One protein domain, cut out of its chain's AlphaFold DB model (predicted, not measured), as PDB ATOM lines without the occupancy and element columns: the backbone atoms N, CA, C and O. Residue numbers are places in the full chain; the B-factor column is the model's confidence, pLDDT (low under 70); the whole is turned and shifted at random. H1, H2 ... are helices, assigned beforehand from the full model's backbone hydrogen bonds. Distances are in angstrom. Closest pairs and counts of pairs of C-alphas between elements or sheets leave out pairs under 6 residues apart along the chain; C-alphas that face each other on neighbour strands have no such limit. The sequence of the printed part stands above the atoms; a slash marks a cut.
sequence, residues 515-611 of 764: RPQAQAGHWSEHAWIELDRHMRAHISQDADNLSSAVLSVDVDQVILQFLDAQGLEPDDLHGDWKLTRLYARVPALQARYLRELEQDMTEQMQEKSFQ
ATOM      1  N   ARG A 515     232.821 148.688 171.638       83.31
ATOM      2  CA  ARG A 515     231.932 147.808 172.422       83.31
ATOM      3  C   ARG A 515     232.067 146.312 172.082       83.31
ATOM      4  O   ARG A 515     232.189 145.522 173.018       83.31
ATOM      5  N   PRO A 516     232.177 145.882 170.808       82.81
ATOM      6  CA  PRO A 516     232.448 144.477 170.479       82.81
ATOM      7  C   PRO A 516     233.810 143.968 170.984       82.81
ATOM      8  O   PRO A 516     233.988 142.770 171.187       82.81
ATOM      9  N   GLN A 517     234.780 144.866 171.189       83.56
ATOM     10  CA  GLN A 517     236.130 144.537 171.664       83.56
ATOM     11  C   GLN A 517     236.153 144.412 173.195       83.56
ATOM     12  O   GLN A 517     236.737 143.467 173.728       83.56
ATOM     13  N   ALA A 518     235.418 145.290 173.887       85.56
ATOM     14  CA  ALA A 518     235.108 145.152 175.307       85.56
ATOM     15  C   ALA A 518     234.344 143.853 175.599       85.56
ATOM     16  O   ALA A 518     234.727 143.113 176.499       85.56
ATOM     17  N   GLN A 519     233.363 143.493 174.763       85.06
ATOM     18  CA  GLN A 519     232.630 142.221 174.858       85.06
ATOM     19  C   GLN A 519     233.475 140.974 174.550       85.06
ATOM     20  O   GLN A 519     233.133 139.884 175.003       85.06
ATOM     21  N   ALA A 520     234.599 141.122 173.845       85.00
ATOM     22  CA  ALA A 520     235.613 140.074 173.709       85.00
ATOM     23  C   ALA A 520     236.640 140.069 174.864       85.00
ATOM     24  O   ALA A 520     237.496 139.189 174.922       85.00
ATOM     25  N   GLY A 521     236.591 141.057 175.764       85.19
ATOM     26  CA  GLY A 521     237.541 141.236 176.862       85.19
ATOM     27  C   GLY A 521     238.948 141.656 176.418       85.19
ATOM     28  O   GLY A 521     239.860 141.610 177.243       85.19
ATOM     29  N   HIS A 522     239.137 142.062 175.157       87.38
ATOM     30  CA  HIS A 522     240.443 142.328 174.538       87.38
ATOM     31  C   HIS A 522     240.690 143.821 174.336       87.38
ATOM     32  O   HIS A 522     239.879 144.508 173.714       87.38
ATOM     33  N   TRP A 523     241.823 144.334 174.818       91.69
ATOM     34  CA  TRP A 523     242.215 145.724 174.566       91.69
ATOM     35  C   TRP A 523     242.885 145.887 173.197       91.69
ATOM     36  O   TRP A 523     243.711 145.063 172.811       91.69
ATOM     37  N   SER A 524     242.560 146.960 172.474       89.00
ATOM     38  CA  SER A 524     243.084 147.235 171.130       89.00
ATOM     39  C   SER A 524     243.933 148.505 171.070       89.00
ATOM     40  O   SER A 524     243.906 149.351 171.964       89.00
ATOM     41  N   GLU A 525     244.668 148.664 169.972       88.75
ATOM     42  CA  GLU A 525     245.360 149.911 169.633       88.75
ATOM     43  C   GLU A 525     244.376 151.083 169.466       88.75
ATOM     44  O   GLU A 525     244.605 152.163 170.004       88.75
ATOM     45  N   HIS A 526     243.221 150.854 168.832       87.25
ATOM     46  CA  HIS A 526     242.171 151.870 168.724       87.25
ATOM     47  C   HIS A 526     241.639 152.298 170.105       87.25
ATOM     48  O   HIS A 526     241.423 153.485 170.325       87.25
ATOM     49  N   ALA A 527     241.514 151.370 171.063       89.44
ATOM     50  CA  ALA A 527     241.131 151.693 172.437       89.44
ATOM     51  C   ALA A 527     242.190 152.520 173.185       89.44
ATOM     52  O   ALA A 527     241.831 153.368 173.999       89.44
ATOM     53  N   TRP A 528     243.482 152.326 172.892       91.00
ATOM     54  CA  TRP A 528     244.535 153.223 173.377       91.00
ATOM     55  C   TRP A 528     244.425 154.624 172.768       91.00
ATOM     56  O   TRP A 528     244.476 155.595 173.516       91.00
ATOM     57  N   ILE A 529     244.239 154.730 171.449       91.00
ATOM     58  CA  ILE A 529     244.109 156.014 170.739       91.00
ATOM     59  C   ILE A 529     242.891 156.800 171.248       91.00
ATOM     60  O   ILE A 529     242.989 157.997 171.495       91.00
ATOM     61  N   GLU A 530     241.755 156.137 171.465       90.50
ATOM     62  CA  GLU A 530     240.552 156.778 172.006       90.50
ATOM     63  C   GLU A 530     240.709 157.194 173.476       90.50
ATOM     64  O   GLU A 530     240.277 158.284 173.851       90.50
ATOM     65  N   LEU A 531     241.367 156.379 174.311       91.31
ATOM     66  CA  LEU A 531     241.648 156.755 175.700       91.31
ATOM     67  C   LEU A 531     242.625 157.942 175.777       91.31
ATOM     68  O   LEU A 531     242.409 158.850 176.576       91.31
ATOM     69  N   ASP A 532     243.649 157.975 174.919       91.44
ATOM     70  CA  ASP A 532     244.583 159.100 174.799       91.44
ATOM     71  C   ASP A 532     243.883 160.363 174.270       91.44
ATOM     72  O   ASP A 532     244.059 161.442 174.831       91.44
ATOM     73  N   ARG A 533     242.987 160.236 173.281       91.12
ATOM     74  CA  ARG A 533     242.140 161.338 172.788       91.12
ATOM     75  C   ARG A 533     241.285 161.943 173.906       91.12
ATOM     76  O   ARG A 533     241.193 163.165 174.002       91.12
ATOM     77  N   HIS A 534     240.678 161.114 174.758       89.81
ATOM     78  CA  HIS A 534     239.901 161.582 175.912       89.81
ATOM     79  C   HIS A 534     240.780 162.168 177.029       89.81
ATOM     80  O   HIS A 534     240.400 163.169 177.631       89.81
ATOM     81  N   MET A 535     241.969 161.609 177.273       91.69
ATOM     82  CA  MET A 535     242.946 162.148 178.228       91.69
ATOM     83  C   MET A 535     243.449 163.532 177.781       91.69
ATOM     84  O   MET A 535     243.342 164.498 178.537       91.69
ATOM     85  N   ARG A 536     243.873 163.677 176.517       88.75
ATOM     86  CA  ARG A 536     244.321 164.956 175.937       88.75
ATOM     87  C   ARG A 536     243.212 166.005 175.847       88.75
ATOM     88  O   ARG A 536     243.502 167.182 176.020       88.75
ATOM     89  N   ALA A 537     241.950 165.605 175.669       87.00
ATOM     90  CA  ALA A 537     240.804 166.522 175.732       87.00
ATOM     91  C   ALA A 537     240.537 167.096 177.141       87.00
ATOM     92  O   ALA A 537     239.849 168.108 177.263       87.00
ATOM     93  N   HIS A 538     241.078 166.477 178.197       83.69
ATOM     94  CA  HIS A 538     241.018 166.984 179.570       83.69
ATOM     95  C   HIS A 538     242.228 167.845 179.974       83.69
ATOM     96  O   HIS A 538     242.176 168.506 181.013       83.69
ATOM     97  N   ILE A 539     243.293 167.885 179.167       84.50
ATOM     98  CA  ILE A 539     244.450 168.751 179.412       84.50
ATOM     99  C   ILE A 539     244.137 170.156 178.895       84.50
ATOM    100  O   ILE A 539     243.919 170.366 177.702       84.50
ATOM    101  N   SER A 540     244.155 171.142 179.793       74.69
ATOM    102  CA  SER A 540     244.039 172.555 179.415       74.69
ATOM    103  C   SER A 540     245.318 173.009 178.708       74.69
ATOM    104  O   SER A 540     246.344 173.203 179.358       74.69
ATOM    105  N   GLN A 541     245.263 173.168 177.384       69.12
ATOM    106  CA  GLN A 541     246.417 173.570 176.565       69.12
ATOM    107  C   GLN A 541     246.890 175.005 176.859       69.12
ATOM    108  O   GLN A 541     248.069 175.298 176.694       69.12
ATOM    109  N   ASP A 542     246.002 175.865 177.368       62.31
ATOM    110  CA  ASP A 542     246.293 177.254 177.759       62.31
ATOM    111  C   ASP A 542     246.977 177.388 179.144       62.31
ATOM    112  O   ASP A 542     247.039 178.482 179.703       62.31
ATOM    113  N   ALA A 543     247.439 176.290 179.753       69.88
ATOM    114  CA  ALA A 543     248.043 176.309 181.086       69.88
ATOM    115  C   ALA A 543     249.536 176.686 181.055       69.88
ATOM    116  O   ALA A 543     250.331 176.016 180.397       69.88
ATOM    117  N   ASP A 544     249.937 177.673 181.871       70.31
ATOM    118  CA  ASP A 544     251.325 178.175 181.981       70.31
ATOM    119  C   ASP A 544     252.380 177.076 182.227       70.31
ATOM    120  O   ASP A 544     253.546 177.229 181.871       70.31
ATOM    121  N   ASN A 545     251.977 175.966 182.857       80.88
ATOM    122  CA  ASN A 545     252.806 174.788 183.094       80.88
ATOM    123  C   ASN A 545     252.069 173.532 182.611       80.88
ATOM    124  O   ASN A 545     251.375 172.869 183.386       80.88
ATOM    125  N   LEU A 546     252.236 173.193 181.331       82.44
ATOM    126  CA  LEU A 546     251.549 172.065 180.694       82.44
ATOM    127  C   LEU A 546     251.784 170.732 181.430       82.44
ATOM    128  O   LEU A 546     250.835 169.989 181.653       82.44
ATOM    129  N   SER A 547     253.002 170.460 181.911       82.81
ATOM    130  CA  SER A 547     253.312 169.265 182.716       82.81
ATOM    131  C   SER A 547     252.506 169.185 184.023       82.81
ATOM    132  O   SER A 547     252.026 168.115 184.400       82.81
ATOM    133  N   SER A 548     252.278 170.322 184.688       82.75
ATOM    134  CA  SER A 548     251.408 170.401 185.867       82.75
ATOM    135  C   SER A 548     249.940 170.174 185.495       82.75
ATOM    136  O   SER A 548     249.241 169.452 186.207       82.75
ATOM    137  N   ALA A 549     249.491 170.696 184.347       85.12
ATOM    138  CA  ALA A 549     248.148 170.439 183.835       85.12
ATOM    139  C   ALA A 549     247.914 168.937 183.579       85.12
ATOM    140  O   ALA A 549     246.898 168.411 184.030       85.12
ATOM    141  N   VAL A 550     248.873 168.232 182.963       85.75
ATOM    142  CA  VAL A 550     248.830 166.769 182.738       85.75
ATOM    143  C   VAL A 550     248.677 165.994 184.045       85.75
ATOM    144  O   VAL A 550     247.828 165.107 184.137       85.75
ATOM    145  N   LEU A 551     249.464 166.332 185.069       86.00
ATOM    146  CA  LEU A 551     249.399 165.681 186.384       86.00
ATOM    147  C   LEU A 551     248.110 166.013 187.156       86.00
ATOM    148  O   LEU A 551     247.689 165.227 187.999       86.00
ATOM    149  N   SER A 552     247.462 167.143 186.854       84.75
ATOM    150  CA  SER A 552     246.197 167.563 187.479       84.75
ATOM    151  C   SER A 552     244.931 166.938 186.871       84.75
ATOM    152  O   SER A 552     243.833 167.181 187.376       84.75
ATOM    153  N   VAL A 553     245.054 166.148 185.795       85.88
ATOM    154  CA  VAL A 553     243.910 165.521 185.115       85.88
ATOM    155  C   VAL A 553     243.190 164.527 186.036       85.88
ATOM    156  O   VAL A 553     243.777 163.557 186.516       85.88
ATOM    157  N   ASP A 554     241.887 164.744 186.230       88.19
ATOM    158  CA  ASP A 554     240.994 163.857 186.982       88.19
ATOM    159  C   ASP A 554     240.800 162.523 186.231       88.19
ATOM    160  O   ASP A 554     240.090 162.439 185.223       88.19
ATOM    161  N   VAL A 555     241.446 161.471 186.741       88.88
ATOM    162  CA  VAL A 555     241.426 160.117 186.170       88.88
ATOM    163  C   VAL A 555     240.018 159.511 186.170       88.88
ATOM    164  O   VAL A 555     239.649 158.854 185.195       88.88
ATOM    165  N   ASP A 556     239.207 159.755 187.205       89.62
ATOM    166  CA  ASP A 556     237.820 159.277 187.251       89.62
ATOM    167  C   ASP A 556     236.983 159.953 186.158       89.62
ATOM    168  O   ASP A 556     236.149 159.310 185.513       89.62
ATOM    169  N   GLN A 557     237.226 161.243 185.911       88.75
ATOM    170  CA  GLN A 557     236.502 162.009 184.903       88.75
ATOM    171  C   GLN A 557     236.917 161.633 183.470       88.75
ATOM    172  O   GLN A 557     236.027 161.512 182.620       88.75
ATOM    173  N   VAL A 558     238.206 161.365 183.209       89.81
ATOM    174  CA  VAL A 558     238.683 160.802 181.927       89.81
ATOM    175  C   VAL A 558     238.040 159.441 181.665       89.81
ATOM    176  O   VAL A 558     237.482 159.221 180.590       89.81
ATOM    177  N   ILE A 559     238.083 158.535 182.649       90.81
ATOM    178  CA  ILE A 559     237.518 157.187 182.516       90.81
ATOM    179  C   ILE A 559     236.006 157.262 182.273       90.81
ATOM    180  O   ILE A 559     235.512 156.592 181.369       90.81
ATOM    181  N   LEU A 560     235.276 158.110 183.005       89.56
ATOM    182  CA  LEU A 560     233.844 158.313 182.774       89.56
ATOM    183  C   LEU A 560     233.534 158.803 181.358       89.56
ATOM    184  O   LEU A 560     232.654 158.230 180.720       89.56
ATOM    185  N   GLN A 561     234.239 159.820 180.846       88.44
ATOM    186  CA  GLN A 561     233.980 160.307 179.485       88.44
ATOM    187  C   GLN A 561     234.329 159.267 178.419       88.44
ATOM    188  O   GLN A 561     233.601 159.147 177.440       88.44
ATOM    189  N   PHE A 562     235.406 158.502 178.608       91.06
ATOM    190  CA  PHE A 562     235.782 157.420 177.701       91.06
ATOM    191  C   PHE A 562     234.731 156.296 177.674       91.06
ATOM    192  O   PHE A 562     234.352 155.839 176.598       91.06
ATOM    193  N   LEU A 563     234.222 155.867 178.835       90.44
ATOM    194  CA  LEU A 563     233.203 154.814 178.921       90.44
ATOM    195  C   LEU A 563     231.848 155.259 178.343       90.44
ATOM    196  O   LEU A 563     231.217 154.491 177.615       90.44
ATOM    197  N   ASP A 564     231.435 156.498 178.627       88.38
ATOM    198  CA  ASP A 564     230.185 157.101 178.145       88.38
ATOM    199  C   ASP A 564     230.222 157.345 176.624       88.38
ATOM    200  O   ASP A 564     229.335 156.899 175.896       88.38
ATOM    201  N   ALA A 565     231.303 157.942 176.105       86.12
ATOM    202  CA  ALA A 565     231.456 158.233 174.675       86.12
ATOM    203  C   ALA A 565     231.549 156.980 173.787       86.12
ATOM    204  O   ALA A 565     231.226 157.055 172.604       86.12
ATOM    205  N   GLN A 566     231.973 155.843 174.349       86.50
ATOM    206  CA  GLN A 566     232.000 154.543 173.668       86.50
ATOM    207  C   GLN A 566     230.700 153.735 173.867       86.50
ATOM    208  O   GLN A 566     230.525 152.674 173.260       86.50
ATOM    209  N   GLY A 567     229.772 154.216 174.706       83.00
ATOM    210  CA  GLY A 567     228.521 153.536 175.065       83.00
ATOM    211  C   GLY A 567     228.725 152.144 175.660       83.00
ATOM    212  O   GLY A 567     227.976 151.217 175.341       83.00
ATOM    213  N   LEU A 568     229.771 151.990 176.472       85.50
ATOM    214  CA  LEU A 568     230.045 150.763 177.210       85.50
ATOM    215  C   LEU A 568     229.088 150.645 178.400       85.50
ATOM    216  O   LEU A 568     228.689 151.647 178.992       85.50
ATOM    217  N   GLU A 569     228.745 149.417 178.778       83.62
ATOM    218  CA  GLU A 569     227.981 149.130 179.995       83.62
ATOM    219  C   GLU A 569     228.881 148.494 181.075       83.62
ATOM    220  O   GLU A 569     229.938 147.944 180.753       83.62
ATOM    221  N   PRO A 570     228.490 148.524 182.366       81.06
ATOM    222  CA  PRO A 570     229.261 147.898 183.448       81.06
ATOM    223  C   PRO A 570     229.557 146.413 183.211       81.06
ATOM    224  O   PRO A 570     230.647 145.943 183.537       81.06
ATOM    225  N   ASP A 571     228.613 145.702 182.590       82.50
ATOM    226  CA  ASP A 571     228.733 144.285 182.233       82.50
ATOM    227  C   ASP A 571     229.789 144.033 181.135       82.50
ATOM    228  O   ASP A 571     230.337 142.931 181.050       82.50
ATOM    229  N   ASP A 572     230.143 145.046 180.331       85.19
ATOM    230  CA  ASP A 572     231.207 144.940 179.326       85.19
ATOM    231  C   ASP A 572     232.621 145.026 179.967       85.19
ATOM    232  O   ASP A 572     233.593 144.572 179.357       85.19
ATOM    233  N   LEU A 573     232.774 145.539 181.206       85.00
ATOM    234  CA  LEU A 573     234.075 145.788 181.871       85.00
ATOM    235  C   LEU A 573     234.780 144.527 182.408       85.00
ATOM    236  O   LEU A 573     235.019 144.362 183.611       85.00
ATOM    237  N   HIS A 574     235.199 143.644 181.509       83.06
ATOM    238  CA  HIS A 574     235.869 142.390 181.850       83.06
ATOM    239  C   HIS A 574     237.160 142.159 181.045       83.06
ATOM    240  O   HIS A 574     237.547 142.962 180.200       83.06
ATOM    241  N   GLY A 575     237.897 141.088 181.365       88.19
ATOM    242  CA  GLY A 575     239.201 140.810 180.747       88.19
ATOM    243  C   GLY A 575     240.185 141.972 180.928       88.19
ATOM    244  O   GLY A 575     240.511 142.351 182.058       88.19
ATOM    245  N   ASP A 576     240.627 142.550 179.814       87.88
ATOM    246  CA  ASP A 576     241.505 143.716 179.764       87.88
ATOM    247  C   ASP A 576     240.787 145.052 180.038       87.88
ATOM    248  O   ASP A 576     241.459 146.045 180.339       87.88
ATOM    249  N   TRP A 577     239.454 145.084 179.960       89.56
ATOM    250  CA  TRP A 577     238.593 146.265 180.146       89.56
ATOM    251  C   TRP A 577     238.155 146.491 181.597       89.56
ATOM    252  O   TRP A 577     237.440 147.446 181.887       89.56
ATOM    253  N   LYS A 578     238.610 145.649 182.532       89.88
ATOM    254  CA  LYS A 578     238.389 145.846 183.971       89.88
ATOM    255  C   LYS A 578     238.794 147.255 184.404       89.88
ATOM    256  O   LYS A 578     239.894 147.710 184.083       89.88
ATOM    257  N   LEU A 579     237.962 147.888 185.229       89.56
ATOM    258  CA  LEU A 579     238.178 149.256 185.706       89.56
ATOM    259  C   LEU A 579     239.548 149.459 186.385       89.56
ATOM    260  O   LEU A 579     240.214 150.457 186.134       89.56
ATOM    261  N   THR A 580     240.039 148.477 187.148       88.81
ATOM    262  CA  THR A 580     241.384 148.521 187.756       88.81
ATOM    263  C   THR A 580     242.523 148.611 186.737       88.81
ATOM    264  O   THR A 580     243.581 149.145 187.055       88.81
ATOM    265  N   ARG A 581     242.324 148.132 185.502       91.56
ATOM    266  CA  ARG A 581     243.279 148.330 184.404       91.56
ATOM    267  C   ARG A 581     243.108 149.692 183.740       91.56
ATOM    268  O   ARG A 581     244.114 150.288 183.389       91.56
ATOM    269  N   LEU A 582     241.886 150.217 183.608       91.06
ATOM    270  CA  LEU A 582     241.665 151.596 183.138       91.06
ATOM    271  C   LEU A 582     242.389 152.611 184.045       91.06
ATOM    272  O   LEU A 582     243.130 153.448 183.534       91.06
ATOM    273  N   TYR A 583     242.293 152.440 185.368       92.81
ATOM    274  CA  TYR A 583     243.044 153.229 186.357       92.81
ATOM    275  C   TYR A 583     244.570 153.121 186.242       92.81
ATOM    276  O   TYR A 583     245.258 154.048 186.649       92.81
ATOM    277  N   ALA A 584     245.116 152.034 185.690       91.88
ATOM    278  CA  ALA A 584     246.551 151.918 185.413       91.88
ATOM    279  C   ALA A 584     246.937 152.522 184.046       91.88
ATOM    280  O   ALA A 584     248.050 153.016 183.875       91.88
ATOM    281  N   ARG A 585     246.021 152.506 183.065       92.81
ATOM    282  CA  ARG A 585     246.270 153.024 181.710       92.81
ATOM    283  C   ARG A 585     246.337 154.546 181.643       92.81
ATOM    284  O   ARG A 585     247.180 155.053 180.912       92.81
ATOM    285  N   VAL A 586     245.485 155.272 182.370       92.44
ATOM    286  CA  VAL A 586     245.488 156.748 182.315       92.44
ATOM    287  C   VAL A 586     246.798 157.339 182.877       92.44
ATOM    288  O   VAL A 586     247.425 158.103 182.145       92.44
ATOM    289  N   PRO A 587     247.322 156.912 184.047       91.56
ATOM    290  CA  PRO A 587     248.658 157.309 184.509       91.56
ATOM    291  C   PRO A 587     249.793 156.897 183.565       91.56
ATOM    292  O   PRO A 587     250.737 157.661 183.380       91.56
ATOM    293  N   ALA A 588     249.699 155.734 182.909       90.62
ATOM    294  CA  ALA A 588     250.682 155.328 181.903       90.62
ATOM    295  C   ALA A 588     250.672 156.246 180.661       90.62
ATOM    296  O   ALA A 588     251.730 156.519 180.095       90.62
ATOM    297  N   LEU A 589     249.504 156.765 180.259       92.50
ATOM    298  CA  LEU A 589     249.386 157.779 179.205       92.50
ATOM    299  C   LEU A 589     249.897 159.149 179.671       92.50
ATOM    300  O   LEU A 589     250.640 159.783 178.929       92.50
ATOM    301  N   GLN A 590     249.597 159.572 180.905       91.75
ATOM    302  CA  GLN A 590     250.158 160.796 181.496       91.75
ATOM    303  C   GLN A 590     251.700 160.742 181.519       91.75
ATOM    304  O   GLN A 590     252.354 161.656 181.025       91.75
ATOM    305  N   ALA A 591     252.294 159.638 181.985       89.50
ATOM    306  CA  ALA A 591     253.749 159.437 182.015       89.50
ATOM    307  C   ALA A 591     254.390 159.253 180.623       89.50
ATOM    308  O   ALA A 591     255.578 159.526 180.437       89.50
ATOM    309  N   ARG A 592     253.632 158.791 179.617       90.88
ATOM    310  CA  ARG A 592     254.075 158.818 178.214       90.88
ATOM    311  C   ARG A 592     254.076 160.247 177.671       90.88
ATOM    312  O   ARG A 592     255.058 160.643 177.055       90.88
ATOM    313  N   TYR A 593     253.014 161.010 177.916       89.38
ATOM    314  CA  TYR A 593     252.874 162.367 177.395       89.38
ATOM    315  C   TYR A 593     253.848 163.360 178.050       89.38
ATOM    316  O   TYR A 593     254.383 164.224 177.368       89.38
ATOM    317  N   LEU A 594     254.166 163.197 179.338       88.94
ATOM    318  CA  LEU A 594     255.221 163.986 179.988       88.94
ATOM    319  C   LEU A 594     256.591 163.776 179.320       88.94
ATOM    320  O   LEU A 594     257.264 164.756 179.017       88.94
ATOM    321  N   ARG A 595     256.953 162.529 178.989       88.50
ATOM    322  CA  ARG A 595     258.198 162.234 178.257       88.50
ATOM    323  C   ARG A 595     258.187 162.762 176.818       88.50
ATOM    324  O   ARG A 595     259.216 163.237 176.360       88.50
ATOM    325  N   GLU A 596     257.038 162.738 176.140       88.25
ATOM    326  CA  GLU A 596     256.844 163.371 174.819       88.25
ATOM    327  C   GLU A 596     257.134 164.890 174.899       88.25
ATOM    328  O   GLU A 596     257.920 165.413 174.116       88.25
ATOM    329  N   LEU A 597     256.624 165.580 175.930       86.44
ATOM    330  CA  LEU A 597     256.894 167.007 176.170       86.44
ATOM    331  C   LEU A 597     258.349 167.316 176.576       86.44
ATOM    332  O   LEU A 597     258.889 168.360 176.205       86.44
ATOM    333  N   GLU A 598     258.996 166.437 177.343       86.56
ATOM    334  CA  GLU A 598     260.414 166.565 177.714       86.56
ATOM    335  C   GLU A 598     261.337 166.364 176.499       86.56
ATOM    336  O   GLU A 598     262.327 167.089 176.341       86.56
ATOM    337  N   GLN A 599     260.985 165.439 175.603       85.50
ATOM    338  CA  GLN A 599     261.656 165.236 174.318       85.50
ATOM    339  C   GLN A 599     261.483 166.461 173.405       85.50
ATOM    340  O   GLN A 599     262.489 167.028 172.984       85.50
ATOM    341  N   ASP A 600     260.260 166.968 173.213       81.75
ATOM    342  CA  ASP A 600     260.004 168.198 172.440       81.75
ATOM    343  C   ASP A 600     260.792 169.409 172.981       81.75
ATOM    344  O   ASP A 600     261.362 170.201 172.221       81.75
ATOM    345  N   MET A 601     260.851 169.575 174.309       77.06
ATOM    346  CA  MET A 601     261.594 170.670 174.940       77.06
ATOM    347  C   MET A 601     263.109 170.529 174.734       77.06
ATOM    348  O   MET A 601     263.791 171.528 174.477       77.06
ATOM    349  N   THR A 602     263.648 169.314 174.849       77.06
ATOM    350  CA  THR A 602     265.086 169.064 174.683       77.06
ATOM    351  C   THR A 602     265.515 169.105 173.217       77.06
ATOM    352  O   THR A 602     266.558 169.698 172.940       77.06
ATOM    353  N   GLU A 603     264.709 168.619 172.268       83.00
ATOM    354  CA  GLU A 603     264.957 168.799 170.832       83.00
ATOM    355  C   GLU A 603     264.938 170.285 170.462       83.00
ATOM    356  O   GLU A 603     265.897 170.776 169.870       83.00
ATOM    357  N   GLN A 604     263.942 171.058 170.910       79.25
ATOM    358  CA  GLN A 604     263.941 172.510 170.699       79.25
ATOM    359  C   GLN A 604     265.153 173.215 171.325       79.25
ATOM    360  O   GLN A 604     265.630 174.215 170.785       79.25
ATOM    361  N   MET A 605     265.645 172.754 172.480       78.94
ATOM    362  CA  MET A 605     266.842 173.315 173.115       78.94
ATOM    363  C   MET A 605     268.108 172.978 172.318       78.94
ATOM    364  O   MET A 605     268.968 173.845 172.138       78.94
ATOM    365  N   GLN A 606     268.206 171.754 171.792       80.06
ATOM    366  CA  GLN A 606     269.270 171.348 170.878       80.06
ATOM    367  C   GLN A 606     269.203 172.145 169.573       80.06
ATOM    368  O   GLN A 606     270.217 172.705 169.168       80.06
ATOM    369  N   GLU A 607     268.029 172.294 168.954       83.31
ATOM    370  CA  GLU A 607     267.862 173.054 167.714       83.31
ATOM    371  C   GLU A 607     268.252 174.524 167.910       83.31
ATOM    372  O   GLU A 607     269.076 175.041 167.160       83.31
ATOM    373  N   LYS A 608     267.774 175.181 168.978       81.81
ATOM    374  CA  LYS A 608     268.179 176.554 169.341       81.81
ATOM    375  C   LYS A 608     269.692 176.650 169.581       81.81
ATOM    376  O   LYS A 608     270.316 177.626 169.167       81.81
ATOM    377  N   SER A 609     270.309 175.625 170.170       78.44
ATOM    378  CA  SER A 609     271.767 175.554 170.351       78.44
ATOM    379  C   SER A 609     272.511 175.399 169.017       78.44
ATOM    380  O   SER A 609     273.482 176.114 168.771       78.44
ATOM    381  N   PHE A 610     272.040 174.537 168.111       81.69
ATOM    382  CA  PHE A 610     272.584 174.394 166.757       81.69
ATOM    383  C   PHE A 610     272.399 175.667 165.924       81.69
ATOM    384  O   PHE A 610     273.332 176.073 165.229       81.69
ATOM    385  N   GLN A 611     271.250 176.343 166.029       81.38
ATOM    386  CA  GLN A 611     270.991 177.636 165.396       81.38
ATOM    387  C   GLN A 611     271.999 178.686 165.889       81.38
ATOM    388  O   GLN A 611     272.738 179.233 165.066       81.38
TER     389      GLN A 611
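This is residues 515 to 611 of the 764 residues of an uncharacterized protein of Malassezia globosa (strain ATCC MYA-4612 / CBS 7966) (UniProt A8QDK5). One long helix, H5, makes the long axis; H2 and H4 cross it and pack on it and on each other, and short H3 runs beside it. The end of H5, residues 599 to 611, sticks out as a bare arm that adds to the length, while H1 and the long link of residues 566 to 578 lie toward the other end. The printed part has 97 residues with five named helices, H1 to H5 in chain order, and no named strand: all helix, with mostly crossed packing. It is loose, with a radius of gyration of the C-alphas of 16.0 A and spans of 55 by 22 by 19 A.

Find C-alpha 515 at (231.932, 147.808, 172.422), where H1, residues 515 to 519, begins. H2, residues 525 to 538, runs 20.2 A from C-alpha 525 at (245.360, 149.911, 169.633). Next come H3, residues 546 to 551, and H4, residues 555 to 565, 15.3 A long. H5, residues 579 to 611, runs 47.9 A to C-alpha 611 at (270.991, 177.636, 165.396).

Start at the hub, H5. Its residues 582 to 587 touch H4, about perpendicular at 75 degrees, closest at the C-alphas of Val 555 and Val 586, 6.5 A. Its residues 586 to 589 touch residues 531 to 535 of H2 at 74 degrees, about perpendicular; the closest C-alphas, Asp 532 and Leu 589, are 6.7 A apart. Its residues 590 to 597 touch H3 at a shallow tilt of 20 degrees, opposite ways, closest at the C-alphas of Ser 547 and Leu 594, 6.2 A. H2 and H4 touch at a steep tilt of 61 degrees, opposite ways, closest at the C-alphas of Met 535 and Val 558, 5.8 A. H1 touches no helix. Every O i to N i+4 pair is within hydrogen-bond range in H1, H2, H3 and H4, and 26 of 29 are in H5.

The two C-alphas farthest apart, Asp 571 and Gln 611, are 56.4 A apart. The printed part has no cut, and the link from H4 to H5 is long, 13 residues. Look for pLDDT under 70 at residues 541 to 543.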